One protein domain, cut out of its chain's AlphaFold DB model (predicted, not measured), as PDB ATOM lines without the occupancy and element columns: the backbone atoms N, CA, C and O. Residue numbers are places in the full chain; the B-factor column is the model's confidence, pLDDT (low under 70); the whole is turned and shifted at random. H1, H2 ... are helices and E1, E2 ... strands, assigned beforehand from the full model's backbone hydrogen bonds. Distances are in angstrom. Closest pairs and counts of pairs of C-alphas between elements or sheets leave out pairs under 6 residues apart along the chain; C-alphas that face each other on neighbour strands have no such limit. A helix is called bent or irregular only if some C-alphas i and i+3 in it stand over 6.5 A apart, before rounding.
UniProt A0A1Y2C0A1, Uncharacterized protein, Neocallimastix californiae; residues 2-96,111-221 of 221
ATOM      1  N   ARG A   2      22.319   7.871  24.783       75.62
ATOM      2  CA  ARG A   2      22.826   8.479  26.043       75.62
ATOM      3  C   ARG A   2      21.884   8.395  27.269       75.62
ATOM      4  O   ARG A   2      22.399   8.132  28.353       75.62
ATOM      5  N   PRO A   3      20.551   8.562  27.143       87.31
ATOM      6  CA  PRO A   3      19.644   8.465  28.293       87.31
ATOM      7  C   PRO A   3      19.635   7.082  28.952       87.31
ATOM      8  O   PRO A   3      19.755   6.989  30.166       87.31
ATOM      9  N   PHE A   4      19.609   6.002  28.164       92.75
ATOM     10  CA  PHE A   4      19.613   4.633  28.698       92.75
ATOM     11  C   PHE A   4      20.905   4.292  29.449       92.75
ATOM     12  O   PHE A   4      20.870   3.563  30.441       92.75
ATOM     13  N   TRP A   5      22.036   4.864  29.024       92.31
ATOM     14  CA  TRP A   5      23.295   4.760  29.760       92.31
ATOM     15  C   TRP A   5      23.219   5.463  31.119       92.31
ATOM     16  O   TRP A   5      23.573   4.865  32.132       92.31
ATOM     17  N   LEU A   6      22.698   6.695  31.166       92.25
ATOM     18  CA  LEU A   6      22.500   7.411  32.428       92.25
ATOM     19  C   LEU A   6      21.559   6.643  33.366       92.25
ATOM     20  O   LEU A   6      21.871   6.480  34.540       92.25
ATOM     21  N   MET A   7      20.447   6.116  32.847       97.06
ATOM     22  CA  MET A   7      19.502   5.293  33.613       97.06
ATOM     23  C   MET A   7      20.185   4.068  34.230       97.06
ATOM     24  O   MET A   7      19.924   3.734  35.381       97.06
ATOM     25  N   ARG A   8      21.114   3.434  33.505       96.62
ATOM     26  CA  ARG A   8      21.908   2.312  34.022       96.62
ATOM     27  C   ARG A   8      22.805   2.728  35.184       96.62
ATOM     28  O   ARG A   8      22.871   2.016  36.181       96.62
ATOM     29  N   LEU A   9      23.477   3.876  35.070       96.12
ATOM     30  CA  LEU A   9      24.307   4.408  36.153       96.12
ATOM     31  C   LEU A   9      23.473   4.775  37.383       96.12
ATOM     32  O   LEU A   9      23.843   4.415  38.499       96.12
ATOM     33  N   LEU A  10      22.334   5.442  37.176       97.12
ATOM     34  CA  LEU A  10      21.403   5.793  38.246       97.12
ATOM     35  C   LEU A  10      20.888   4.534  38.953       97.12
ATOM     36  O   LEU A  10      21.054   4.428  40.165       97.12
ATOM     37  N   SER A  11      20.374   3.555  38.200       97.88
ATOM     38  CA  SER A  11      19.897   2.263  38.718       97.88
ATOM     39  C   SER A  11      20.959   1.561  39.564       97.88
ATOM     40  O   SER A  11      20.713   1.201  40.714       97.88
ATOM     41  N   ARG A  12      22.189   1.456  39.043       97.44
ATOM     42  CA  ARG A  12      23.312   0.869  39.779       97.44
ATOM     43  C   ARG A  12      23.595   1.615  41.082       97.44
ATOM     44  O   ARG A  12      23.721   0.993  42.134       97.44
ATOM     45  N   SER A  13      23.640   2.946  41.027       97.62
ATOM     46  CA  SER A  13      23.893   3.768  42.211       97.62
ATOM     47  C   SER A  13      22.803   3.646  43.280       97.62
ATOM     48  O   SER A  13      23.107   3.722  44.469       97.62
ATOM     49  N   MET A  14      21.553   3.419  42.872       97.44
ATOM     50  CA  MET A  14      20.426   3.172  43.772       97.44
ATOM     51  C   MET A  14      20.486   1.771  44.391       97.44
ATOM     52  O   MET A  14      20.177   1.613  45.568       97.44
ATOM     53  N   TYR A  15      20.903   0.765  43.619       96.25
ATOM     54  CA  TYR A  15      20.921  -0.629  44.060       96.25
ATOM     55  C   TYR A  15      22.097  -0.953  44.992       96.25
ATOM     56  O   TYR A  15      21.891  -1.458  46.095       96.25
ATOM     57  N   GLU A  16      23.326  -0.634  44.579       95.94
ATOM     58  CA  GLU A  16      24.559  -1.001  45.300       95.94
ATOM     59  C   GLU A  16      25.476   0.198  45.599       95.94
ATOM     60  O   GLU A  16      26.428   0.085  46.369       95.94
ATOM     61  N   GLY A  17      25.159   1.375  45.057       96.75
ATOM     62  CA  GLY A  17      26.094   2.496  44.976       96.75
ATOM     63  C   GLY A  17      26.883   2.463  43.667       96.75
ATOM     64  O   GLY A  17      26.873   1.486  42.925       96.75
ATOM     65  N   GLY A  18      27.515   3.571  43.298       96.50
ATOM     66  CA  GLY A  18      28.263   3.600  42.045       96.50
ATOM     67  C   GLY A  18      28.637   4.985  41.559       96.50
ATOM     68  O   GLY A  18      28.160   6.003  42.053       96.50
ATOM     69  N   TYR A  19      29.505   5.009  40.555       93.44
ATOM     70  CA  TYR A  19      29.941   6.239  39.913       93.44
ATOM     71  C   TYR A  19      28.907   6.719  38.889       93.44
ATOM     72  O   TYR A  19      28.615   6.014  37.923       93.44
ATOM     73  N   LEU A  20      28.391   7.940  39.071       89.06
ATOM     74  CA  LEU A  20      27.595   8.628  38.041       89.06
ATOM     75  C   LEU A  20      28.488   9.377  37.044       89.06
ATOM     76  O   LEU A  20      28.124   9.583  35.889       89.06
ATOM     77  N   THR A  21      29.677   9.773  37.492       87.94
ATOM     78  CA  THR A  21      30.753  10.312  36.656       87.94
ATOM     79  C   THR A  21      32.084   9.748  37.153       87.94
ATOM     80  O   THR A  21      32.138   9.291  38.297       87.94
ATOM     81  N   PRO A  22      33.186   9.844  36.384       88.19
ATOM     82  CA  PRO A  22      34.505   9.406  36.854       88.19
ATOM     83  C   PRO A  22      34.974  10.064  38.161       88.19
ATOM     84  O   PRO A  22      35.935   9.606  38.763       88.19
ATOM     85  N   ARG A  23      34.328  11.159  38.586       91.25
ATOM     86  CA  ARG A  23      34.692  11.943  39.774       91.25
ATOM     87  C   ARG A  23      33.603  11.981  40.845       91.25
ATOM     88  O   ARG A  23      33.799  12.625  41.868       91.25
ATOM     89  N   LEU A  24      32.458  11.336  40.618       89.81
ATOM     90  CA  LEU A  24      31.330  11.358  41.548       89.81
ATOM     91  C   LEU A  24      30.874   9.934  41.843       89.81
ATOM     92  O   LEU A  24      30.124   9.348  41.059       89.81
ATOM     93  N   TYR A  25      31.315   9.416  42.987       94.44
ATOM     94  CA  TYR A  25      30.745   8.217  43.588       94.44
ATOM     95  C   TYR A  25      29.495   8.583  44.386       94.44
ATOM     96  O   TYR A  25      29.521   9.494  45.213       94.44
ATOM     97  N   VAL A  26      28.414   7.849  44.159       96.25
ATOM     98  CA  VAL A  26      27.166   7.974  44.904       96.25
ATOM     99  C   VAL A  26      26.998   6.728  45.771       96.25
ATOM    100  O   VAL A  26      26.781   5.641  45.228       96.25
ATOM    101  N   PRO A  27      27.099   6.845  47.107       95.75
ATOM    102  CA  PRO A  27      26.832   5.723  47.993       95.75
ATOM    103  C   PRO A  27      25.338   5.400  47.991       95.75
ATOM    104  O   PRO A  27      24.504   6.309  47.985       95.75
ATOM    105  N   ARG A  28      24.989   4.112  48.072       95.25
ATOM    106  CA  ARG A  28      23.594   3.644  48.100       95.25
ATOM    107  C   ARG A  28      22.742   4.419  49.109       95.25
ATOM    108  O   ARG A  28      21.643   4.857  48.796       95.25
ATOM    109  N   GLN A  29      23.272   4.640  50.311       92.31
ATOM    110  CA  GLN A  29      22.583   5.286  51.431       92.31
ATOM    111  C   GLN A  29      22.147   6.727  51.133       92.31
ATOM    112  O   GLN A  29      21.273   7.253  51.824       92.31
ATOM    113  N   LEU A  30      22.732   7.381  50.125       94.06
ATOM    114  CA  LEU A  30      22.302   8.705  49.688       94.06
ATOM    115  C   LEU A  30      20.878   8.664  49.113       94.06
ATOM    116  O   LEU A  30      20.090   9.558  49.400       94.06
ATOM    117  N   TRP A  31      20.504   7.601  48.398       94.81
ATOM    118  CA  TRP A  31      19.158   7.445  47.830       94.81
ATOM    119  C   TRP A  31      18.070   7.188  48.877       94.81
ATOM    120  O   TRP A  31      16.903   7.488  48.649       94.81
ATOM    121  N   TYR A  32      18.458   6.699  50.057       92.50
ATOM    122  CA  TYR A  32      17.547   6.310  51.139       92.50
ATOM    123  C   TYR A  32      17.590   7.290  52.327       92.50
ATOM    124  O   TYR A  32      17.337   6.921  53.477       92.50
ATOM    125  N   GLN A  33      17.931   8.564  52.087       89.19
ATOM    126  CA  GLN A  33      17.945   9.567  53.153       89.19
ATOM    127  C   GLN A  33      16.538   9.865  53.679       89.19
ATOM    128  O   GLN A  33      15.632  10.265  52.952       89.19
ATOM    129  N   ARG A  34      16.387   9.774  55.002       85.50
ATOM    130  CA  ARG A  34      15.149  10.146  55.697       85.50
ATOM    131  C   ARG A  34      14.976  11.661  55.822       85.50
ATOM    132  O   ARG A  34      15.947  12.398  56.049       85.50
ATOM    133  N   GLY A  35      13.715  12.096  55.794       81.56
ATOM    134  CA  GLY A  35      13.308  13.482  56.041       81.56
ATOM    135  C   GLY A  35      13.466  14.419  54.841       81.56
ATOM    136  O   GLY A  35      13.451  15.635  55.027       81.56
ATOM    137  N   VAL A  36      13.633  13.867  53.637       85.81
ATOM    138  CA  VAL A  36      13.611  14.616  52.374       85.81
ATOM    139  C   VAL A  36      12.158  14.859  51.974       85.81
ATOM    140  O   VAL A  36      11.320  13.965  52.075       85.81
ATOM    141  N   LYS A  37      11.845  16.088  51.559       84.06
ATOM    142  CA  LYS A  37      10.506  16.470  51.097       84.06
ATOM    143  C   LYS A  37      10.453  16.361  49.582       84.06
ATOM    144  O   LYS A  37      10.864  17.290  48.899       84.06
ATOM    145  N   TYR A  38       9.961  15.251  49.059       84.25
ATOM    146  CA  TYR A  38       9.844  15.084  47.615       84.25
ATOM    147  C   TYR A  38       8.685  15.910  47.059       84.25
ATOM    148  O   TYR A  38       7.623  16.035  47.673       84.25
ATOM    149  N   VAL A  39       8.879  16.463  45.864       86.94
ATOM    150  CA  VAL A  39       7.807  17.141  45.133       86.94
ATOM    151  C   VAL A  39       7.075  16.117  44.273       86.94
ATOM    152  O   VAL A  39       7.673  15.524  43.374       86.94
ATOM    153  N   ALA A  40       5.774  15.948  44.533       89.19
ATOM    154  CA  ALA A  40       4.864  15.096  43.763       89.19
ATOM    155  C   ALA A  40       5.339  13.635  43.607       89.19
ATOM    156  O   ALA A  40       5.212  13.057  42.525       89.19
ATOM    157  N   ILE A  41       5.878  13.043  44.681       91.25
ATOM    158  CA  ILE A  41       6.423  11.677  44.659       91.25
ATOM    159  C   ILE A  41       5.395  10.648  44.195       91.25
ATOM    160  O   ILE A  41       5.718   9.853  43.322       91.25
ATOM    161  N   ASP A  42       4.148  10.731  44.661       90.12
ATOM    162  CA  ASP A  42       3.101   9.786  44.267       90.12
ATOM    163  C   ASP A  42       2.841   9.835  42.764       90.12
ATOM    164  O   ASP A  42       2.638   8.819  42.114       90.12
ATOM    165  N   THR A  43       2.908  11.026  42.170       92.12
ATOM    166  CA  THR A  43       2.687  11.193  40.726       92.12
ATOM    167  C   THR A  43       3.856  10.653  39.912       92.12
ATOM    168  O   THR A  43       3.639  10.031  38.876       92.12
ATOM    169  N   LYS A  44       5.090  10.836  40.394       95.00
ATOM    170  CA  LYS A  44       6.279  10.221  39.788       95.00
ATOM    171  C   LYS A  44       6.243   8.700  39.919       95.00
ATOM    172  O   LYS A  44       6.551   8.004  38.960       95.00
ATOM    173  N   TYR A  45       5.830   8.194  41.078       94.06
ATOM    174  CA  TYR A  45       5.674   6.770  41.347       94.06
ATOM    175  C   TYR A  45       4.655   6.129  40.395       94.06
ATOM    176  O   TYR A  45       4.992   5.169  39.705       94.06
ATOM    177  N   GLN A  46       3.460   6.718  40.267       94.62
ATOM    178  CA  GLN A  46       2.436   6.258  39.319       94.62
ATOM    179  C   GLN A  46       2.925   6.311  37.864       94.62
ATOM    180  O   GLN A  46       2.762   5.341  37.130       94.62
ATOM    181  N   ALA A  47       3.613   7.385  37.461       96.12
ATOM    182  CA  ALA A  47       4.225   7.464  36.135       96.12
ATOM    183  C   ALA A  47       5.213   6.308  35.878       96.12
ATOM    184  O   ALA A  47       5.213   5.718  34.800       96.12
ATOM    185  N   CYS A  48       6.036   5.949  36.868       97.81
ATOM    186  CA  CYS A  48       6.988   4.846  36.730       97.81
ATOM    187  C   CYS A  48       6.294   3.482  36.625       97.81
ATOM    188  O   CYS A  48       6.718   2.662  35.812       97.81
ATOM    189  N   ILE A  49       5.219   3.253  37.388       96.25
ATOM    190  CA  ILE A  49       4.405   2.028  37.291       96.25
ATOM    191  C   ILE A  49       3.815   1.882  35.889       96.25
ATOM    192  O   ILE A  49       3.981   0.834  35.263       96.25
ATOM    193  N   ASN A  50       3.163   2.929  35.380       96.06
ATOM    194  CA  ASN A  50       2.519   2.893  34.069       96.06
ATOM    195  C   ASN A  50       3.522   2.601  32.948       96.06
ATOM    196  O   ASN A  50       3.248   1.793  32.055       96.06
ATOM    197  N   LEU A  51       4.709   3.214  33.012       97.75
ATOM    198  CA  LEU A  51       5.784   2.941  32.058       97.75
ATOM    199  C   LEU A  51       6.253   1.490  32.155       97.75
ATOM    200  O   LEU A  51       6.329   0.822  31.130       97.75
ATOM    201  N   VAL A  52       6.515   0.976  33.362       97.00
ATOM    202  CA  VAL A  52       6.907  -0.429  33.580       97.00
ATOM    203  C   VAL A  52       5.901  -1.397  32.949       97.00
ATOM    204  O   VAL A  52       6.297  -2.312  32.229       97.00
ATOM    205  N   GLN A  53       4.600  -1.166  33.132       94.88
ATOM    206  CA  GLN A  53       3.557  -2.009  32.538       94.88
ATOM    207  C   GLN A  53       3.607  -2.016  31.002       94.88
ATOM    208  O   GLN A  53       3.455  -3.070  30.382       94.88
ATOM    209  N   HIS A  54       3.844  -0.865  30.368       95.19
ATOM    210  CA  HIS A  54       3.973  -0.784  28.911       95.19
ATOM    211  C   HIS A  54       5.277  -1.411  28.406       95.19
ATOM    212  O   HIS A  54       5.262  -2.130  27.409       95.19
ATOM    213  N   LEU A  55       6.394  -1.218  29.114       96.50
ATOM    214  CA  LEU A  55       7.677  -1.835  28.760       96.50
ATOM    215  C   LEU A  55       7.616  -3.362  28.802       96.50
ATOM    216  O   LEU A  55       8.190  -4.016  27.934       96.50
ATOM    217  N   GLN A  56       6.893  -3.937  29.764       93.50
ATOM    218  CA  GLN A  56       6.675  -5.384  29.834       93.50
ATOM    219  C   GLN A  56       5.926  -5.918  28.610       93.50
ATOM    220  O   GLN A  56       6.297  -6.970  28.093       93.50
ATOM    221  N   LYS A  57       4.919  -5.189  28.114       90.88
ATOM    222  CA  LYS A  57       4.194  -5.561  26.888       90.88
ATOM    223  C   LYS A  57       5.120  -5.537  25.671       90.88
ATOM    224  O   LYS A  57       5.175  -6.516  24.938       90.88
ATOM    225  N   ILE A  58       5.892  -4.461  25.511       94.25
ATOM    226  CA  ILE A  58       6.807  -4.281  24.370       94.25
ATOM    227  C   ILE A  58       7.906  -5.345  24.367       94.25
ATOM    228  O   ILE A  58       8.255  -5.872  23.316       94.25
ATOM    229  N   ARG A  59       8.435  -5.705  25.542       91.50
ATOM    230  CA  ARG A  59       9.490  -6.720  25.666       91.50
ATOM    231  C   ARG A  59       9.069  -8.098  25.143       91.50
ATOM    232  O   ARG A  59       9.932  -8.875  24.747       91.50
ATOM    233  N   ASN A  60       7.772  -8.404  25.150       89.75
ATOM    234  CA  ASN A  60       7.247  -9.677  24.660       89.75
ATOM    235  C   ASN A  60       7.033  -9.696  23.134       89.75
ATOM    236  O   ASN A  60       6.761 -10.759  22.579       89.75
ATOM    237  N   THR A  61       7.175  -8.552  22.459       92.31
ATOM    238  CA  THR A  61       7.057  -8.430  21.002       92.31
ATOM    239  C   THR A  61       8.387  -8.743  20.317       92.31
ATOM    240  O   THR A  61       9.466  -8.364  20.777       92.31
ATOM    241  N   LYS A  62       8.307  -9.430  19.175       91.19
ATOM    242  CA  LYS A  62       9.457  -9.727  18.317       91.19
ATOM    243  C   LYS A  62       9.825  -8.504  17.481       91.19
ATOM    244  O   LYS A  62       8.993  -7.998  16.731       91.19
ATOM    245  N   VAL A  63      11.077  -8.055  17.578       91.44
ATOM    246  CA  VAL A  63      11.563  -6.847  16.886       91.44
ATOM    247  C   VAL A  63      11.546  -6.990  15.355       91.44
ATOM    248  O   VAL A  63      11.527  -5.999  14.631       91.44
ATOM    249  N   GLU A  64      11.524  -8.223  14.844       90.88
ATOM    250  CA  GLU A  64      11.439  -8.524  13.416       90.88
ATOM    251  C   GLU A  64      10.070  -8.164  12.816       90.88
ATOM    252  O   GLU A  64       9.982  -7.855  11.627       90.88
ATOM    253  N   ASN A  65       9.004  -8.176  13.625       93.50
ATOM    254  CA  ASN A  65       7.658  -7.841  13.175       93.50
ATOM    255  C   ASN A  65       7.435  -6.323  13.220       93.50
ATOM    256  O   ASN A  65       6.896  -5.783  14.186       93.50
ATOM    257  N   CYS A  66       7.838  -5.629  12.154       91.31
ATOM    258  CA  CYS A  66       7.798  -4.165  12.085       91.31
ATOM    259  C   CYS A  66       6.400  -3.574  12.345       91.31
ATOM    260  O   CYS A  66       6.297  -2.532  12.987       91.31
ATOM    261  N   SER A  67       5.329  -4.232  11.887       93.06
ATOM    262  CA  SER A  67       3.961  -3.740  12.099       93.06
ATOM    263  C   SER A  67       3.549  -3.813  13.567       93.06
ATOM    264  O   SER A  67       2.969  -2.866  14.086       93.06
ATOM    265  N   GLU A  68       3.860  -4.917  14.246       93.75
ATOM    266  CA  GLU A  68       3.554  -5.077  15.669       93.75
ATOM    267  C   GLU A  68       4.401  -4.127  16.519       93.75
ATOM    268  O   GLU A  68       3.862  -3.445  17.388       93.75
ATOM    269  N   VAL A  69       5.700  -4.016  16.209       94.81
ATOM    270  CA  VAL A  69       6.622  -3.065  16.845       94.81
ATOM    271  C   VAL A  69       6.084  -1.639  16.743       94.81
ATOM    272  O   VAL A  69       6.033  -0.934  17.748       94.81
ATOM    273  N   TYR A  70       5.655  -1.215  15.556       94.12
ATOM    274  CA  TYR A  70       5.128   0.132  15.351       94.12
ATOM    275  C   TYR A  70       3.920   0.431  16.255       94.12
ATOM    276  O   TYR A  70       3.890   1.472  16.917       94.12
ATOM    277  N   GLU A  71       2.964  -0.497  16.341       94.19
ATOM    278  CA  GLU A  71       1.757  -0.333  17.160       94.19
ATOM    279  C   GLU A  71       2.063  -0.331  18.665       94.19
ATOM    280  O   GLU A  71       1.564   0.530  19.395       94.19
ATOM    281  N   VAL A  72       2.931  -1.227  19.155       95.25
ATOM    282  CA  VAL A  72       3.286  -1.241  20.588       95.25
ATOM    283  C   VAL A  72       4.092  -0.006  20.996       95.25
ATOM    284  O   VAL A  72       3.879   0.529  22.088       95.25
ATOM    285  N   LEU A  73       4.974   0.497  20.122       95.25
ATOM    286  CA  LEU A  73       5.695   1.748  20.366       95.25
ATOM    287  C   LEU A  73       4.752   2.952  20.328       95.25
ATOM    288  O   LEU A  73       4.882   3.840  21.167       95.25
ATOM    289  N   ARG A  74       3.765   2.961  19.425       94.75
ATOM    290  CA  ARG A  74       2.738   4.009  19.371       94.75
ATOM    291  C   ARG A  74       1.886   4.037  20.641       94.75
ATOM    292  O   ARG A  74       1.608   5.111  21.168       94.75
ATOM    293  N   GLY A  75       1.525   2.868  21.171       94.31
ATOM    294  CA  GLY A  75       0.848   2.757  22.465       94.31
ATOM    295  C   GLY A  75       1.657   3.383  23.605       94.31
ATOM    296  O   GLY A  75       1.107   4.124  24.417       94.31
ATOM    297  N   LEU A  76       2.975   3.153  23.630       96.31
ATOM    298  CA  LEU A  76       3.863   3.798  24.601       96.31
ATOM    299  C   LEU A  76       3.953   5.313  24.395       96.31
ATOM    300  O   LEU A  76       3.974   6.040  25.380       96.31
ATOM    301  N   GLU A  77       4.007   5.799  23.154       95.00
ATOM    302  CA  GLU A  77       4.018   7.239  22.854       95.00
ATOM    303  C   GLU A  77       2.808   7.964  23.439       95.00
ATOM    304  O   GLU A  77       2.985   8.979  24.114       95.00
ATOM    305  N   ASN A  78       1.615   7.393  23.282       94.38
ATOM    306  CA  ASN A  78       0.394   7.954  23.856       94.38
ATOM    307  C   ASN A  78       0.449   7.995  25.396       94.38
ATOM    308  O   ASN A  78       0.068   8.993  26.011       94.38
ATOM    309  N   GLU A  79       0.961   6.937  26.034       95.25
ATOM    310  CA  GLU A  79       1.119   6.905  27.495       95.25
ATOM    311  C   GLU A  79       2.179   7.911  27.974       95.25
ATOM    312  O   GLU A  79       1.979   8.601  28.974       95.25
ATOM    313  N   MET A  80       3.298   8.049  27.257       94.56
ATOM    314  CA  MET A  80       4.332   9.045  27.566       94.56
ATOM    315  C   MET A  80       3.773  10.467  27.506       94.56
ATOM    316  O   MET A  80       4.084  11.282  28.375       94.56
ATOM    317  N   GLU A  81       2.923  10.757  26.522       91.12
ATOM    318  CA  GLU A  81       2.221  12.033  26.405       91.12
ATOM    319  C   GLU A  81       1.285  12.278  27.600       91.12
ATOM    320  O   GLU A  81       1.368  13.325  28.254       91.12
ATOM    321  N   ALA A  82       0.461  11.293  27.966       92.38
ATOM    322  CA  ALA A  82      -0.406  11.380  29.141       92.38
ATOM    323  C   ALA A  82       0.395  11.617  30.435       92.38
ATOM    324  O   ALA A  82       0.054  12.492  31.241       92.38
ATOM    325  N   ILE A  83       1.506  10.896  30.610       93.56
ATOM    326  CA  ILE A  83       2.409  11.036  31.756       93.56
ATOM    327  C   ILE A  83       3.067  12.415  31.780       93.56
ATOM    328  O   ILE A  83       3.119  13.046  32.838       93.56
ATOM    329  N   GLN A  84       3.561  12.908  30.643       89.31
ATOM    330  CA  GLN A  84       4.195  14.222  30.571       89.31
ATOM    331  C   GLN A  84       3.205  15.328  30.953       89.31
ATOM    332  O   GLN A  84       3.544  16.181  31.772       89.31
ATOM    333  N   ASN A  85       1.969  15.257  30.453       87.88
ATOM    334  CA  ASN A  85       0.898  16.201  30.780       87.88
ATOM    335  C   ASN A  85       0.453  16.115  32.250       87.88
ATOM    336  O   ASN A  85       0.102  17.119  32.874       87.88
ATOM    337  N   MET A  86       0.465  14.919  32.840       89.12
ATOM    338  CA  MET A  86       0.202  14.738  34.268       89.12
ATOM    339  C   MET A  86       1.323  15.346  35.128       89.12
ATOM    340  O   MET A  86       1.052  15.983  36.153       89.12
ATOM    341  N   LEU A  87       2.581  15.158  34.720       87.94
ATOM    342  CA  LEU A  87       3.752  15.626  35.452       87.94
ATOM    343  C   LEU A  87       3.963  17.140  35.319       87.94
ATOM    344  O   LEU A  87       4.253  17.772  36.335       87.94
ATOM    345  N   SER A  88       3.776  17.740  34.139       85.31
ATOM    346  CA  SER A  88       3.972  19.184  33.893       85.31
ATOM    347  C   SER A  88       3.110  20.058  34.813       85.31
ATOM    348  O   SER A  88       3.588  21.037  35.393       85.31
ATOM    349  N   LYS A  89       1.869  19.628  35.083       84.81
ATOM    350  CA  LYS A  89       0.941  20.283  36.025       84.81
ATOM    351  C   LYS A  89       1.508  20.389  37.444       84.81
ATOM    352  O   LYS A  89       1.225  21.347  38.171       84.81
ATOM    353  N   LYS A  90       2.315  19.410  37.868       81.75
ATOM    354  CA  LYS A  90       2.903  19.355  39.218       81.75
ATOM    355  C   LYS A  90       4.354  19.843  39.256       81.75
ATOM    356  O   LYS A  90       4.771  20.421  40.263       81.75
ATOM    357  N   LEU A  91       5.093  19.669  38.166       81.06
ATOM    358  CA  LEU A  91       6.527  19.896  38.037       81.06
ATOM    359  C   LEU A  91       6.786  20.934  36.937       81.06
ATOM    360  O   LEU A  91       6.995  20.588  35.783       81.06
ATOM    361  N   LYS A  92       6.838  22.223  37.305       75.44
ATOM    362  CA  LYS A  92       6.970  23.347  36.346       75.44
ATOM    363  C   LYS A  92       8.251  23.339  35.492       75.44
ATOM    364  O   LYS A  92       8.385  24.166  34.601       75.44
ATOM    365  N   PHE A  93       9.227  22.495  35.824       72.12
ATOM    366  CA  PHE A  93      10.458  22.328  35.043       72.12
ATOM    367  C   PHE A  93      10.314  21.291  33.920       72.12
ATOM    368  O   PHE A  93      11.222  21.159  33.104       72.12
ATOM    369  N   ILE A  94       9.214  20.539  33.906       68.12
ATOM    370  CA  ILE A  94       8.830  19.668  32.802       68.12
ATOM    371  C   ILE A  94       7.953  20.523  31.898       68.12
ATOM    372  O   ILE A  94       6.858  20.920  32.296       68.12
ATOM    373  N   ASP A  95       8.472  20.855  30.718       59.53
ATOM    374  CA  ASP A  95       7.696  21.576  29.717       59.53
ATOM    375  C   ASP A  95       6.500  20.691  29.288       59.53
ATOM    376  O   ASP A  95       6.642  19.470  29.128       59.53
ATOM    377  N   GLU A  96       5.316  21.293  29.120       54.72
ATOM    378  CA  GLU A  96       4.212  20.659  28.384       54.72
ATOM    379  C   GLU A  96       4.691  20.292  26.974       54.72
ATOM    380  O   GLU A  96       5.687  20.842  26.493       54.72
ATOM    381  N   ASN A 111      25.999  19.317  21.400       37.38
ATOM    382  CA  ASN A 111      26.954  19.853  22.346       37.38
ATOM    383  C   ASN A 111      26.315  19.766  23.735       37.38
ATOM    384  O   ASN A 111      25.456  20.572  24.092       37.38
ATOM    385  N   MET A 112      26.711  18.753  24.508       44.28
ATOM    386  CA  MET A 112      26.246  18.538  25.885       44.28
ATOM    387  C   MET A 112      26.478  19.769  26.782       44.28
ATOM    388  O   MET A 112      25.800  19.907  27.796       44.28
ATOM    389  N   SER A 113      27.369  20.692  26.391       45.78
ATOM    390  CA  SER A 113      27.577  21.966  27.085       45.78
ATOM    391  C   SER A 113      26.433  22.965  26.892       45.78
ATOM    392  O   SER A 113      26.152  23.721  27.811       45.78
ATOM    393  N   LEU A 114      25.719  22.954  25.760       48.84
ATOM    394  CA  LEU A 114      24.559  23.830  25.538       48.84
ATOM    395  C   LEU A 114      23.316  23.310  26.274       48.84
ATOM    396  O   LEU A 114      22.545  24.104  26.805       48.84
ATOM    397  N   LEU A 115      23.175  21.984  26.397       47.84
ATOM    398  CA  LEU A 115      22.151  21.356  27.242       47.84
ATOM    399  C   LEU A 115      22.377  21.645  28.733       47.84
ATOM    400  O   LEU A 115      21.412  21.869  29.459       47.84
ATOM    401  N   TRP A 116      23.635  21.708  29.187       39.00
ATOM    402  CA  TRP A 116      23.964  22.174  30.536       39.00
ATOM    403  C   TRP A 116      23.829  23.695  30.684       39.00
ATOM    404  O   TRP A 116      23.304  24.135  31.693       39.00
ATOM    405  N   LYS A 117      24.201  24.512  29.692       39.69
ATOM    406  CA  LYS A 117      24.168  25.985  29.796       39.69
ATOM    407  C   LYS A 117      22.748  26.565  29.825       39.69
ATOM    408  O   LYS A 117      22.467  27.423  30.649       39.69
ATOM    409  N   TYR A 118      21.830  26.061  28.997       36.34
ATOM    410  CA  TYR A 118      20.426  26.507  29.019       36.34
ATOM    411  C   TYR A 118      19.560  25.747  30.035       36.34
ATOM    412  O   TYR A 118      18.532  26.261  30.474       36.34
ATOM    413  N   GLY A 119      19.987  24.547  30.447       40.34
ATOM    414  CA  GLY A 119      19.404  23.834  31.579       40.34
ATOM    415  C   GLY A 119      19.717  24.542  32.898       40.34
ATOM    416  O   GLY A 119      18.790  24.928  33.606       40.34
ATOM    417  N   TYR A 120      21.004  24.772  33.195       39.84
ATOM    418  CA  TYR A 120      21.531  25.262  34.479       39.84
ATOM    419  C   TYR A 120      21.007  26.640  34.905       39.84
ATOM    420  O   TYR A 120      20.650  26.822  36.070       39.84
ATOM    421  N   ASP A 121      20.829  27.579  33.974       41.69
ATOM    422  CA  ASP A 121      20.298  28.911  34.306       41.69
ATOM    423  C   ASP A 121      18.801  28.888  34.684       41.69
ATOM    424  O   ASP A 121      18.338  29.709  35.484       41.69
ATOM    425  N   ARG A 122      18.034  27.895  34.200       46.97
ATOM    426  CA  ARG A 122      16.714  27.558  34.770       46.97
ATOM    427  C   ARG A 122      16.837  26.704  36.042       46.97
ATOM    428  O   ARG A 122      15.922  26.758  36.868       46.97
ATOM    429  N   LEU A 123      17.928  25.941  36.232       42.12
ATOM    430  CA  LEU A 123      18.125  25.084  37.411       42.12
ATOM    431  C   LEU A 123      18.244  25.894  38.709       42.12
ATOM    432  O   LEU A 123      17.620  25.497  39.693       42.12
ATOM    433  N   SER A 124      18.948  27.032  38.680       42.34
ATOM    434  CA  SER A 124      19.105  27.942  39.827       42.34
ATOM    435  C   SER A 124      17.820  28.723  40.139       42.34
ATOM    436  O   SER A 124      17.329  28.689  41.264       42.34
ATOM    437  N   ARG A 125      17.194  29.352  39.133       41.28
ATOM    438  CA  ARG A 125      16.016  30.222  39.345       41.28
ATOM    439  C   ARG A 125      14.735  29.475  39.717       41.28
ATOM    440  O   ARG A 125      13.815  30.055  40.290       41.28
ATOM    441  N   SER A 126      14.650  28.192  39.374       42.59
ATOM    442  CA  SER A 126      13.561  27.326  39.821       42.59
ATOM    443  C   SER A 126      13.671  27.051  41.325       42.59
ATOM    444  O   SER A 126      12.655  27.053  42.012       42.59
ATOM    445  N   MET A 127      14.879  26.864  41.863       42.50
ATOM    446  CA  MET A 127      15.079  26.468  43.263       42.50
ATOM    447  C   MET A 127      14.512  27.503  44.249       42.50
ATOM    448  O   MET A 127      13.820  27.127  45.193       42.50
ATOM    449  N   ASP A 128      14.650  28.794  43.933       46.12
ATOM    450  CA  ASP A 128      14.130  29.895  44.758       46.12
ATOM    451  C   ASP A 128      12.593  29.980  44.789       46.12
ATOM    452  O   ASP A 128      12.015  30.525  45.728       46.12
ATOM    453  N   LYS A 129      11.895  29.411  43.794       46.75
ATOM    454  CA  LYS A 129      10.420  29.427  43.711       46.75
ATOM    455  C   LYS A 129       9.743  28.140  44.183       46.75
ATOM    456  O   LYS A 129       8.515  28.116  44.298       46.75
ATOM    457  N   PHE A 130      10.499  27.076  44.456       45.47
ATOM    458  CA  PHE A 130       9.951  25.786  44.901       45.47
ATOM    459  C   PHE A 130      10.017  25.567  46.419       45.47
ATOM    460  O   PHE A 130       9.428  24.607  46.912       45.47
ATOM    461  N   THR A 131      10.597  26.500  47.176       46.47
ATOM    462  CA  THR A 131      10.559  26.509  48.650       46.47
ATOM    463  C   THR A 131       9.150  26.728  49.227       46.47
ATOM    464  O   THR A 131       8.921  26.415  50.393       46.47
ATOM    465  N   ASN A 132       8.180  27.171  48.409       42.31
ATOM    466  CA  ASN A 132       6.807  27.476  48.838       42.31
ATOM    467  C   ASN A 132       5.728  26.455  48.427       42.31
ATOM    468  O   ASN A 132       4.560  26.645  48.766       42.31
ATOM    469  N   LYS A 133       6.065  25.354  47.738       45.22
ATOM    470  CA  LYS A 133       5.119  24.235  47.558       45.22
ATOM    471  C   LYS A 133       5.403  23.161  48.605       45.22
ATOM    472  O   LYS A 133       6.510  22.643  48.694       45.22
ATOM    473  N   LYS A 134       4.385  22.855  49.411       45.00
ATOM    474  CA  LYS A 134       4.389  21.914  50.539       45.00
ATOM    475  C   LYS A 134       4.790  20.504  50.061       45.00
ATOM    476  O   LYS A 134       3.933  19.716  49.692       45.00
ATOM    477  N   GLY A 135       6.091  20.209  50.005       54.22
ATOM    478  CA  GLY A 135       6.583  18.854  49.754       54.22
ATOM    479  C   GLY A 135       6.176  17.930  50.902       54.22
ATOM    480  O   GLY A 135       6.265  18.317  52.073       54.22
ATOM    481  N   GLU A 136       5.699  16.738  50.570       54.25
ATOM    482  CA  GLU A 136       5.205  15.772  51.548       54.25
ATOM    483  C   GLU A 136       6.378  15.055  52.225       54.25
ATOM    484  O   GLU A 136       7.396  14.740  51.602       54.25
ATOM    485  N   LYS A 137       6.267  14.841  53.542       55.47
ATOM    486  CA  LYS A 137       7.234  14.029  54.286       55.47
ATOM    487  C   LYS A 137       6.909  12.566  54.019       55.47
ATOM    488  O   LYS A 137       5.944  12.045  54.566       55.47
ATOM    489  N   VAL A 138       7.728  11.921  53.204       59.72
ATOM    490  CA  VAL A 138       7.592  10.493  52.905       59.72
ATOM    491  C   VAL A 138       8.259   9.693  54.022       59.72
ATOM    492  O   VAL A 138       9.416   9.954  54.362       59.72
ATOM    493  N   GLY A 139       7.515   8.763  54.628       60.56
ATOM    494  CA  GLY A 139       8.011   7.891  55.698       60.56
ATOM    495  C   GLY A 139       9.006   6.845  55.188       60.56
ATOM    496  O   GLY A 139      10.104   6.734  55.732       60.56
ATOM    497  N   ASP A 140       8.648   6.145  54.108       76.44
ATOM    498  CA  ASP A 140       9.492   5.161  53.428       76.44
ATOM    499  C   ASP A 140       9.564   5.456  51.922       76.44
ATOM    500  O   ASP A 140       8.548   5.507  51.236       76.44
ATOM    501  N   VAL A 141      10.777   5.690  51.417       88.12
ATOM    502  CA  VAL A 141      11.048   6.002  50.001       88.12
ATOM    503  C   VAL A 141      11.422   4.733  49.225       88.12
ATOM    504  O   VAL A 141      11.546   4.777  48.005       88.12
ATOM    505  N   SER A 142      11.582   3.590  49.905       89.31
ATOM    506  CA  SER A 142      12.103   2.357  49.304       89.31
ATOM    507  C   SER A 142      11.297   1.934  48.081       89.31
ATOM    508  O   SER A 142      11.877   1.776  47.014       89.31
ATOM    509  N   GLY A 143       9.962   1.933  48.173       90.75
ATOM    510  CA  GLY A 143       9.102   1.618  47.028       90.75
ATOM    511  C   GLY A 143       9.312   2.541  45.820       90.75
ATOM    512  O   GLY A 143       9.312   2.077  44.681       90.75
ATOM    513  N   TYR A 144       9.561   3.837  46.045       94.38
ATOM    514  CA  TYR A 144       9.864   4.779  44.962       94.38
ATOM    515  C   TYR A 144      11.218   4.497  44.302       94.38
ATOM    516  O   TYR A 144      11.326   4.524  43.076       94.38
ATOM    517  N   ILE A 145      12.246   4.188  45.092       96.12
ATOM    518  CA  ILE A 145      13.557   3.820  44.549       96.12
ATOM    519  C   ILE A 145      13.479   2.480  43.803       96.12
ATOM    520  O   ILE A 145      14.019   2.356  42.703       96.12
ATOM    521  N   ASP A 146      12.751   1.505  44.339       95.88
ATOM    522  CA  ASP A 146      12.627   0.169  43.754       95.88
ATOM    523  C   ASP A 146      11.894   0.194  42.402       95.88
ATOM    524  O   ASP A 146      12.319  -0.476  41.450       95.88
ATOM    525  N   ILE A 147      10.843   1.016  42.254       97.50
ATOM    526  CA  ILE A 147      10.182   1.177  40.950       97.50
ATOM    527  C   ILE A 147      11.082   1.899  39.939       97.50
ATOM    528  O   ILE A 147      11.060   1.546  38.761       97.50
ATOM    529  N   LEU A 148      11.916   2.855  40.368       98.19
ATOM    530  CA  LEU A 148      12.885   3.518  39.487       98.19
ATOM    531  C   LEU A 148      13.952   2.543  38.984       98.19
ATOM    532  O   LEU A 148      14.221   2.506  37.783       98.19
ATOM    533  N   ILE A 149      14.517   1.720  39.875       98.00
ATOM    534  CA  ILE A 149      15.453   0.647  39.509       98.00
ATOM    535  C   ILE A 149      14.792  -0.283  38.484       98.00
ATOM    536  O   ILE A 149      15.369  -0.573  37.433       98.00
ATOM    537  N   THR A 150      13.557  -0.707  38.758       98.12
ATOM    538  CA  THR A 150      12.790  -1.593  37.874       98.12
ATOM    539  C   THR A 150      12.575  -0.965  36.498       98.12
ATOM    540  O   THR A 150      12.894  -1.590  35.486       98.12
ATOM    541  N   LEU A 151      12.107   0.284  36.448       98.38
ATOM    542  CA  LEU A 151      11.897   1.039  35.213       98.38
ATOM    543  C   LEU A 151      13.190   1.162  34.401       98.38
ATOM    544  O   LEU A 151      13.210   0.892  33.200       98.38
ATOM    545  N   PHE A 152      14.284   1.554  35.056       98.31
ATOM    546  CA  PHE A 152      15.567   1.776  34.401       98.31
ATOM    547  C   PHE A 152      16.167   0.502  33.830       98.31
ATOM    548  O   PHE A 152      16.740   0.550  32.739       98.31
ATOM    549  N   ASN A 153      16.008  -0.620  34.530       97.38
ATOM    550  CA  ASN A 153      16.461  -1.922  34.063       97.38
ATOM    551  C   ASN A 153      15.584  -2.441  32.916       97.38
ATOM    552  O   ASN A 153      16.114  -2.907  31.910       97.38
ATOM    553  N   GLN A 154      14.258  -2.308  33.018       97.19
ATOM    554  CA  GLN A 154      13.349  -2.743  31.957       97.19
ATOM    555  C   GLN A 154      13.520  -1.939  30.671       97.19
ATOM    556  O   GLN A 154      13.406  -2.510  29.600       97.19
ATOM    557  N   ALA A 155      13.855  -0.652  30.733       97.12
ATOM    558  CA  ALA A 155      14.061   0.152  29.530       97.12
ATOM    559  C   ALA A 155      15.364  -0.170  28.765       97.12
ATOM    560  O   ALA A 155      15.575   0.361  27.675       97.12
ATOM    561  N   GLN A 156      16.266  -1.007  29.302       96.19
ATOM    562  CA  GLN A 156      17.573  -1.248  28.672       96.19
ATOM    563  C   GLN A 156      17.483  -1.977  27.325       96.19
ATOM    564  O   GLN A 156      18.340  -1.734  26.474       96.19
ATOM    565  N   PHE A 157      16.449  -2.799  27.089       95.12
ATOM    566  CA  PHE A 157      16.306  -3.530  25.818       95.12
ATOM    567  C   PHE A 157      16.136  -2.590  24.612       95.12
ATOM    568  O   PHE A 157      16.471  -2.964  23.490       95.12
ATOM    569  N   PHE A 158      15.699  -1.338  24.819       95.75
ATOM    570  CA  PHE A 158      15.618  -0.363  23.730       95.75
ATOM    571  C   PHE A 158      16.966  -0.102  23.064       95.75
ATOM    572  O   PHE A 158      17.000   0.248  21.890       95.75
ATOM    573  N   VAL A 159      18.082  -0.273  23.777       94.00
ATOM    574  CA  VAL A 159      19.413  -0.133  23.174       94.00
ATOM    575  C   VAL A 159      19.616  -1.178  22.076       94.00
ATOM    576  O   VAL A 159      20.091  -0.841  20.994       94.00
ATOM    577  N   GLU A 160      19.211  -2.422  22.330       93.75
ATOM    578  CA  GLU A 160      19.286  -3.516  21.358       93.75
ATOM    579  C   GLU A 160      18.348  -3.262  20.176       93.75
ATOM    580  O   GLU A 160      18.770  -3.373  19.025       93.75
ATOM    581  N   TRP A 161      17.114  -2.826  20.444       95.44
ATOM    582  CA  TRP A 161      16.137  -2.511  19.397       95.44
ATOM    583  C   TRP A 161      16.592  -1.367  18.494       95.44
ATOM    584  O   TRP A 161      16.491  -1.480  17.277       95.44
ATOM    585  N   ILE A 162      17.128  -0.281  19.058       93.69
ATOM    586  CA  ILE A 162      17.621   0.839  18.249       93.69
ATOM    587  C   ILE A 162      18.771   0.374  17.351       93.69
ATOM    588  O   ILE A 162      18.751   0.672  16.161       93.69
ATOM    589  N   ASN A 163      19.730  -0.391  17.887       94.12
ATOM    590  CA  ASN A 163      20.842  -0.918  17.093       94.12
ATOM    591  C   ASN A 163      20.351  -1.834  15.959       94.12
ATOM    592  O   ASN A 163      20.838  -1.737  14.834       94.12
ATOM    593  N   TYR A 164      19.378  -2.705  16.246       95.19
ATOM    594  CA  TYR A 164      18.787  -3.604  15.257       95.19
ATOM    595  C   TYR A 164      18.075  -2.835  14.134       95.19
ATOM    596  O   TYR A 164      18.353  -3.062  12.955       95.19
ATOM    597  N   ILE A 165      17.199  -1.891  14.490       94.38
ATOM    598  CA  ILE A 165      16.433  -1.089  13.526       94.38
ATOM    599  C   ILE A 165      17.358  -0.186  12.704       94.38
ATOM    600  O   ILE A 165      17.164  -0.057  11.498       94.38
ATOM    601  N   GLU A 166      18.394   0.397  13.312       92.56
ATOM    602  CA  GLU A 166      19.389   1.197  12.594       92.56
ATOM    603  C   GLU A 166      20.171   0.346  11.579       92.56
ATOM    604  O   GLU A 166      20.358   0.761  10.434       92.56
ATOM    605  N   ALA A 167      20.595  -0.862  11.965       94.62
ATOM    606  CA  ALA A 167      21.294  -1.776  11.065       94.62
ATOM    607  C   ALA A 167      20.404  -2.217   9.891       94.62
ATOM    608  O   ALA A 167      20.845  -2.187   8.740       94.62
ATOM    609  N   LYS A 168      19.142  -2.573  10.160       94.50
ATOM    610  CA  LYS A 168      18.172  -2.948   9.120       94.50
ATOM    611  C   LYS A 168      17.809  -1.783   8.203       94.50
ATOM    612  O   LYS A 168      17.791  -1.969   6.991       94.50
ATOM    613  N   GLY A 169      17.618  -0.583   8.748       93.38
ATOM    614  CA  GLY A 169      17.364   0.623   7.960       93.38
ATOM    615  C   GLY A 169      18.525   0.984   7.027       93.38
ATOM    616  O   GLY A 169      18.293   1.398   5.896       93.38
ATOM    617  N   LYS A 170      19.778   0.767   7.455       92.94
ATOM    618  CA  LYS A 170      20.963   0.944   6.593       92.94
ATOM    619  C   LYS A 170      21.068  -0.122   5.504       92.94
ATOM    620  O   LYS A 170      21.477   0.197   4.392       92.94
ATOM    621  N   ALA A 171      20.724  -1.370   5.819       95.00
ATOM    622  CA  ALA A 171      20.744  -2.469   4.854       95.00
ATOM    623  C   ALA A 171      19.641  -2.333   3.791       95.00
ATOM    624  O   ALA A 171      19.882  -2.640   2.626       95.00
ATOM    625  N   ASN A 172      18.467  -1.817   4.180       92.69
ATOM    626  CA  ASN A 172      17.294  -1.683   3.316       92.69
ATOM    627  C   ASN A 172      16.797  -0.218   3.251       92.69
ATOM    628  O   ASN A 172      15.744   0.094   3.813       92.69
ATOM    629  N   PRO A 173      17.491   0.697   2.540       89.50
ATOM    630  CA  PRO A 173      17.147   2.126   2.535       89.50
ATOM    631  C   PRO A 173      15.750   2.461   1.991       89.50
ATOM    632  O   PRO A 173      15.172   3.480   2.360       89.50
ATOM    633  N   ASN A 174      15.198   1.612   1.119       91.62
ATOM    634  CA  ASN A 174      13.883   1.826   0.504       91.62
ATOM    635  C   ASN A 174      12.716   1.440   1.436       91.62
ATOM    636  O   ASN A 174      11.565   1.774   1.158       91.62
ATOM    637  N   GLU A 175      12.986   0.743   2.545       91.62
ATOM    638  CA  GLU A 175      11.968   0.313   3.504       91.62
ATOM    639  C   GLU A 175      11.715   1.391   4.570       91.62
ATOM    640  O   GLU A 175      12.329   1.419   5.640       91.62
ATOM    641  N   LEU A 176      10.741   2.265   4.302       90.94
ATOM    642  CA  LEU A 176      10.394   3.401   5.171       90.94
ATOM    643  C   LEU A 176       9.971   3.000   6.598       90.94
ATOM    644  O   LEU A 176      10.065   3.809   7.521       90.94
ATOM    645  N   GLN A 177       9.525   1.760   6.808       92.88
ATOM    646  CA  GLN A 177       9.114   1.245   8.119       92.88
ATOM    647  C   GLN A 177      10.222   1.344   9.177       92.88
ATOM    648  O   GLN A 177       9.956   1.775  10.300       92.88
ATOM    649  N   TYR A 178      11.477   1.051   8.814       92.81
ATOM    650  CA  TYR A 178      12.599   1.165   9.748       92.81
ATOM    651  C   TYR A 178      12.864   2.618  10.137       92.81
ATOM    652  O   TYR A 178      13.149   2.894  11.301       92.81
ATOM    653  N   ALA A 179      12.706   3.560   9.201       91.38
ATOM    654  CA  ALA A 179      12.838   4.986   9.490       91.38
ATOM    655  C   ALA A 179      11.744   5.474  10.456       91.38
ATOM    656  O   ALA A 179      12.037   6.200  11.408       91.38
ATOM    657  N   HIS A 180      10.493   5.041  10.265       92.88
ATOM    658  CA  HIS A 180       9.390   5.384  11.167       92.88
ATOM    659  C   HIS A 180       9.608   4.846  12.587       92.88
ATOM    660  O   HIS A 180       9.509   5.612  13.548       92.88
ATOM    661  N   ILE A 181       9.969   3.566  12.720       94.50
ATOM    662  CA  ILE A 181      10.242   2.932  14.019       94.50
ATOM    663  C   ILE A 181      11.453   3.587  14.693       94.50
ATOM    664  O   ILE A 181      11.422   3.885  15.887       94.50
ATOM    665  N   HIS A 182      12.510   3.883  13.932       92.75
ATOM    666  CA  HIS A 182      13.676   4.594  14.450       92.75
ATOM    667  C   HIS A 182      13.293   5.968  15.023       92.75
ATOM    668  O   HIS A 182      13.745   6.338  16.108       92.75
ATOM    669  N   ASN A 183      12.409   6.707  14.345       91.56
ATOM    670  CA  ASN A 183      11.905   7.987  14.841       91.56
ATOM    671  C   ASN A 183      11.083   7.835  16.136       91.56
ATOM    672  O   ASN A 183      11.263   8.643  17.051       91.56
ATOM    673  N   GLN A 184      10.243   6.797  16.257       93.75
ATOM    674  CA  GLN A 184       9.518   6.491  17.504       93.75
ATOM    675  C   GLN A 184      10.482   6.200  18.659       93.75
ATOM    676  O   GLN A 184      10.398   6.808  19.727       93.75
ATOM    677  N   LEU A 185      11.472   5.334  18.430       93.62
ATOM    678  CA  LEU A 185      12.501   5.019  19.424       93.62
ATOM    679  C   LEU A 185      13.323   6.257  19.815       93.62
ATOM    680  O   LEU A 185      13.702   6.417  20.980       93.62
ATOM    681  N   GLY A 186      13.562   7.167  18.867       90.62
ATOM    682  CA  GLY A 186      14.169   8.472  19.115       90.62
ATOM    683  C   GLY A 186      13.349   9.325  20.087       90.62
ATOM    684  O   GLY A 186      13.901   9.837  21.066       90.62
ATOM    685  N   ARG A 187      12.031   9.429  19.871       89.88
ATOM    686  CA  ARG A 187      11.109  10.158  20.761       89.88
ATOM    687  C   ARG A 187      11.009   9.519  22.145       89.88
ATOM    688  O   ARG A 187      11.106  10.232  23.141       89.88
ATOM    689  N   ILE A 188      10.947   8.189  22.226       93.81
ATOM    690  CA  ILE A 188      10.989   7.445  23.496       93.81
ATOM    691  C   ILE A 188      12.290   7.738  24.250       93.81
ATOM    692  O   ILE A 188      12.275   8.105  25.426       93.81
ATOM    693  N   SER A 189      13.441   7.647  23.570       92.19
ATOM    694  CA  SER A 189      14.732   7.977  24.180       92.19
ATOM    695  C   SER A 189      14.769   9.426  24.673       92.19
ATOM    696  O   SER A 189      15.369   9.687  25.718       92.19
ATOM    697  N   TYR A 190      14.171  10.365  23.936       87.12
ATOM    698  CA  TYR A 190      14.092  11.768  24.333       87.12
ATOM    699  C   TYR A 190      13.238  11.952  25.590       87.12
ATOM    700  O   TYR A 190      13.698  12.594  26.535       87.12
ATOM    701  N   PHE A 191      12.057  11.332  25.651       93.12
ATOM    702  CA  PHE A 191      11.176  11.359  26.820       93.12
ATOM    703  C   PHE A 191      11.882  10.840  28.081       93.12
ATOM    704  O   PHE A 191      11.925  11.538  29.097       93.12
ATOM    705  N   PHE A 192      12.531   9.671  28.015       94.44
ATOM    706  CA  PHE A 192      13.273   9.131  29.161       94.44
ATOM    707  C   PHE A 192      14.389  10.067  29.636       94.44
ATOM    708  O   PHE A 192      14.614  10.199  30.837       94.44
ATOM    709  N   GLY A 193      15.074  10.744  28.714       87.12
ATOM    710  CA  GLY A 193      16.109  11.714  29.064       87.12
ATOM    711  C   GLY A 193      15.551  13.007  29.661       87.12
ATOM    712  O   GLY A 193      16.074  13.499  30.656       87.12
ATOM    713  N   ARG A 194      14.506  13.575  29.053       84.00
ATOM    714  CA  ARG A 194      14.014  14.926  29.362       84.00
ATOM    715  C   ARG A 194      12.960  14.978  30.446       84.00
ATOM    716  O   ARG A 194      12.891  15.990  31.139       84.00
ATOM    717  N   VAL A 195      12.182  13.920  30.605       88.56
ATOM    718  CA  VAL A 195      11.135  13.834  31.620       88.56
ATOM    719  C   VAL A 195      11.660  13.012  32.790       88.56
ATOM    720  O   VAL A 195      11.871  13.560  33.872       88.56
ATOM    721  N   ILE A 196      11.962  11.732  32.553       95.25
ATOM    722  CA  ILE A 196      12.268  10.780  33.629       95.25
ATOM    723  C   ILE A 196      13.606  11.087  34.308       95.25
ATOM    724  O   ILE A 196      13.645  11.373  35.504       95.25
ATOM    725  N   CYS A 197      14.708  11.094  33.554       92.94
ATOM    726  CA  CYS A 197      16.031  11.358  34.127       92.94
ATOM    727  C   CYS A 197      16.103  12.750  34.761       92.94
ATOM    728  O   CYS A 197      16.729  12.905  35.806       92.94
ATOM    729  N   THR A 198      15.440  13.752  34.176       89.44
ATOM    730  CA  THR A 198      15.413  15.111  34.726       89.44
ATOM    731  C   THR A 198      14.820  15.140  36.127       89.44
ATOM    732  O   THR A 198      15.456  15.679  37.030       89.44
ATOM    733  N   PHE A 199      13.631  14.565  36.356       92.44
ATOM    734  CA  PHE A 199      13.056  14.622  37.701       92.44
ATOM    735  C   PHE A 199      13.833  13.759  38.701       92.44
ATOM    736  O   PHE A 199      13.913  14.139  39.866       92.44
ATOM    737  N   VAL A 200      14.433  12.644  38.264       95.38
ATOM    738  CA  VAL A 200      15.261  11.799  39.141       95.38
ATOM    739  C   VAL A 200      16.540  12.523  39.547       95.38
ATOM    740  O   VAL A 200      16.923  12.475  40.712       95.38
ATOM    741  N   LEU A 201      17.183  13.244  38.625       91.94
ATOM    742  CA  LEU A 201      18.347  14.068  38.953       91.94
ATOM    743  C   LEU A 201      17.985  15.214  39.906       91.94
ATOM    744  O   LEU A 201      18.767  15.525  40.796       91.94
ATOM    745  N   ARG A 202      16.782  15.790  39.791       87.25
ATOM    746  CA  ARG A 202      16.287  16.767  40.776       87.25
ATOM    747  C   ARG A 202      16.090  16.163  42.157       87.25
ATOM    748  O   ARG A 202      16.463  16.770  43.154       87.25
ATOM    749  N   ASP A 203      15.522  14.966  42.220       91.94
ATOM    750  CA  ASP A 203      15.369  14.249  43.482       91.94
ATOM    751  C   ASP A 203      16.738  13.916  44.096       91.94
ATOM    752  O   ASP A 203      16.938  14.077  45.300       91.94
ATOM    753  N   PHE A 204      17.708  13.536  43.260       92.50
ATOM    754  CA  PHE A 204      19.093  13.312  43.665       92.50
ATOM    755  C   PHE A 204      19.761  14.571  44.237       92.50
ATOM    756  O   PHE A 204      20.421  14.478  45.268       92.50
ATOM    757  N   GLU A 205      19.574  15.744  43.622       88.12
ATOM    758  CA  GLU A 205      20.072  17.024  44.154       88.12
ATOM    759  C   GLU A 205      19.545  17.267  45.580       88.12
ATOM    760  O   GLU A 205      20.323  17.512  46.500       88.12
ATOM    761  N   MET A 206      18.238  17.084  45.798       87.25
ATOM    762  CA  MET A 206      17.621  17.254  47.123       87.25
ATOM    763  C   MET A 206      18.151  16.254  48.160       87.25
ATOM    764  O   MET A 206      18.307  16.581  49.342       87.25
ATOM    765  N   LEU A 207      18.416  15.019  47.729       90.69
ATOM    766  CA  LEU A 207      19.006  13.978  48.564       90.69
ATOM    767  C   LEU A 207      20.447  14.310  48.951       90.69
ATOM    768  O   LEU A 207      20.819  14.165  50.119       90.69
ATOM    769  N   LEU A 208      21.239  14.788  47.990       89.75
ATOM    770  CA  LEU A 208      22.620  15.201  48.198       89.75
ATOM    771  C   LEU A 208      22.699  16.388  49.162       89.75
ATOM    772  O   LEU A 208      23.467  16.331  50.120       89.75
ATOM    773  N   ASP A 209      21.857  17.408  48.990       87.56
ATOM    774  CA  ASP A 209      21.788  18.553  49.906       87.56
ATOM    775  C   ASP A 209      21.486  18.108  51.339       87.56
ATOM    776  O   ASP A 209      22.138  18.532  52.301       87.56
ATOM    777  N   ARG A 210      20.526  17.188  51.500       87.69
ATOM    778  CA  ARG A 210      20.187  16.629  52.812       87.69
ATOM    779  C   ARG A 210      21.339  15.826  53.410       87.69
ATOM    780  O   ARG A 210      21.566  15.905  54.619       87.69
ATOM    781  N   TYR A 211      22.035  15.049  52.590       87.62
ATOM    782  CA  TYR A 211      23.191  14.263  53.001       87.62
ATOM    783  C   TYR A 211      24.340  15.167  53.473       87.62
ATOM    784  O   TYR A 211      24.845  14.990  54.582       87.62
ATOM    785  N   LEU A 212      24.677  16.204  52.699       87.94
ATOM    786  CA  LEU A 212      25.702  17.192  53.047       87.94
ATOM    787  C   LEU A 212      25.349  17.973  54.317       87.94
ATOM    788  O   LEU A 212      26.223  18.237  55.141       87.94
ATOM    789  N   TYR A 213      24.073  18.317  54.512       87.62
ATOM    790  CA  TYR A 213      23.615  18.969  55.738       87.62
ATOM    791  C   TYR A 213      23.872  18.105  56.983       87.62
ATOM    792  O   TYR A 213      24.411  18.603  57.970       87.62
ATOM    793  N   LYS A 214      23.543  16.806  56.933       85.81
ATOM    794  CA  LYS A 214      23.813  15.873  58.043       85.81
ATOM    795  C   LYS A 214      25.307  15.683  58.291       85.81
ATOM    796  O   LYS A 214      25.717  15.630  59.443       85.81
ATOM    797  N   LEU A 215      26.115  15.615  57.230       85.19
ATOM    798  CA  LEU A 215      27.570  15.534  57.367       85.19
ATOM    799  C   LEU A 215      28.129  16.744  58.115       85.19
ATOM    800  O   LEU A 215      28.913  16.568  59.036       85.19
ATOM    801  N   LYS A 216      27.685  17.961  57.773       84.81
ATOM    802  CA  LYS A 216      28.100  19.171  58.495       84.81
ATOM    803  C   LYS A 216      27.712  19.103  59.969       84.81
ATOM    804  O   LYS A 216      28.544  19.402  60.809       84.81
ATOM    805  N   GLN A 217      26.490  18.676  60.291       83.38
ATOM    806  CA  GLN A 217      26.079  18.518  61.691       83.38
ATOM    807  C   GLN A 217      26.976  17.528  62.441       83.38
ATOM    808  O   GLN A 217      27.445  17.849  63.519       83.38
ATOM    809  N   ASN A 218      27.282  16.378  61.846       76.69
ATOM    810  CA  ASN A 218      28.098  15.345  62.491       76.69
ATOM    811  C   ASN A 218      29.591  15.697  62.628       76.69
ATOM    812  O   ASN A 218      30.311  14.945  63.267       76.69
ATOM    813  N   ILE A 219      30.081  16.757  61.975       71.69
ATOM    814  CA  ILE A 219      31.485  17.199  62.071       71.69
ATOM    815  C   ILE A 219      31.670  18.252  63.177       71.69
ATOM    816  O   ILE A 219      32.765  18.391  63.711       71.69
ATOM    817  N   PHE A 220      30.620  19.009  63.507       55.91
ATOM    818  CA  PHE A 220      30.661  20.085  64.508       55.91
ATOM    819  C   PHE A 220      30.038  19.691  65.862       55.91
ATOM    820  O   PHE A 220      29.807  20.561  66.701       55.91
ATOM    821  N   PHE A 221      29.791  18.397  66.066       47.91
ATOM    822  CA  PHE A 221      29.448  17.747  67.334       47.91
ATOM    823  C   PHE A 221      30.344  16.522  67.507       47.91
ATOM    824  O   PHE A 221      30.638  16.185  68.674       47.91
TER     825      PHE A 221
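What this domain is: This is residues 2 to 96 and 111 to 221 of the 221 residues of an uncharacterized protein of Neocallimastix californiae (UniProt A0A1Y2C0A1). One very long helix, H8, runs through the domain, and a curved row of four shorter helices, H1, H6, H3 and H4, wraps part of the way round it, with H4 packing on its residues 177 to 195 and H1 on its residues 189 to 197, while H7 folds back along its residues 178 to 185. A small strand hairpin, E1 and E2, packs on H1, short H2 packs on H1 and H8, and H5 lies off by itself; residues 111 to 118, 171 to 176 and 215 to 221 stick out. The printed part has 206 residues, with eight named helices and two named strands in the order H1 E1 E2 H2 H3 H4 H5 H6 H7 H8; the sheet, E1 - E2, is antiparallel and the class is mostly helix. The whole is compact, with a radius of gyration of the C-alphas of 18.8 A and spans of 69 by 35 by 34 A.

Where its parts are: H1 is residues 2 to 15, 20.3 A long, with C-alpha 2 at (22.826, 8.479, 26.043). E1 is residues 18 to 21 and E2 residues 24 to 26. H2 is residues 28 to 31. H3, residues 41 to 59, is 26.6 A long, and H4, residues 66 to 88, is 32.2 A. H5, residues 112 to 130, is 26.1 A long, with a kink of 28 degrees near residue 122. H6 is residues 142 to 154, 18.1 A, and H7 residues 157 to 171, 21.5 A. H8, residues 176 to 219, is 62.2 A long, from C-alpha 176 at (10.394, 3.401, 5.171) to C-alpha 219 at (31.485, 17.199, 62.071); it is neither bent nor irregular, but only just: C-alphas 194 and 197 are 6.3 A apart.

How they stand to each other: H1, H3, H4, H6 and H8 form an up and down bundle, each running against the one before it in the chain. H8 is the hub, touching four helices. With residues 3 to 7 alone H1 touches H8, the same way at a steep tilt of 38 degrees; the closest C-alphas, of Pro 3 and Gly 193, are 4.9 A apart. H4 touches residues 177 to 195 of H8, closest at the C-alphas of Tyr 70 and Ile 181, 6.0 A, the same way at a tilt of 38 degrees, only just steep. H7 and H8 form a helical hairpin at a shallow tilt of 32 degrees, closest at the C-alphas of Gly 169 and Tyr 178, 5.1 A. H2 touches H8, closest at the C-alphas of Leu 30 and Leu 207, 6.3 A. H3 and H6 are each near H8. H1 and H6 touch, opposite ways at a steep tilt of 39 degrees, with the C-alphas of Ser 11 and Ile 149 closest at 4.8 A. H6 and H3 touch, the same way at a shallow tilt of 29 degrees, closest at the C-alphas of Val 52 and Leu 151, 5.5 A. H3 and H4 form a helical hairpin at a shallow tilt of 2 degrees, closest at the C-alphas of Ala 47 and Ile 83, 5.9 A. H5 touches no helix. The closest C-alphas of H1 and E1, those of Leu 9 and Leu 20, are 5.7 A apart. In the hairpin of E1 and E2, N 18 and O 26 are 2.9 A apart and N 26 and O 18 are 2.8 A apart, within hydrogen-bond range. In H1, H3, H4, H6 and H7 every O i to N i+4 pair is within hydrogen-bond range, against 9 of 15 in H5 and 37 of 40 in H8; H2 is too short for such a pair.

The domain as a whole: The two C-alphas farthest apart, of Asn 174 and Phe 221, are 70.4 A apart. Residues 97 to 110 are not printed, and C-alphas 96 and 111 are 23.5 A apart across this cut. The link from H5 to H6 is long. Residues 37 to 38 pair with residues 136 to 137, antiparallel. The mean pLDDT of the printed part is 84.4, and it is under 70 at residues 94 to 96, 111 to 139 and 220 to 221.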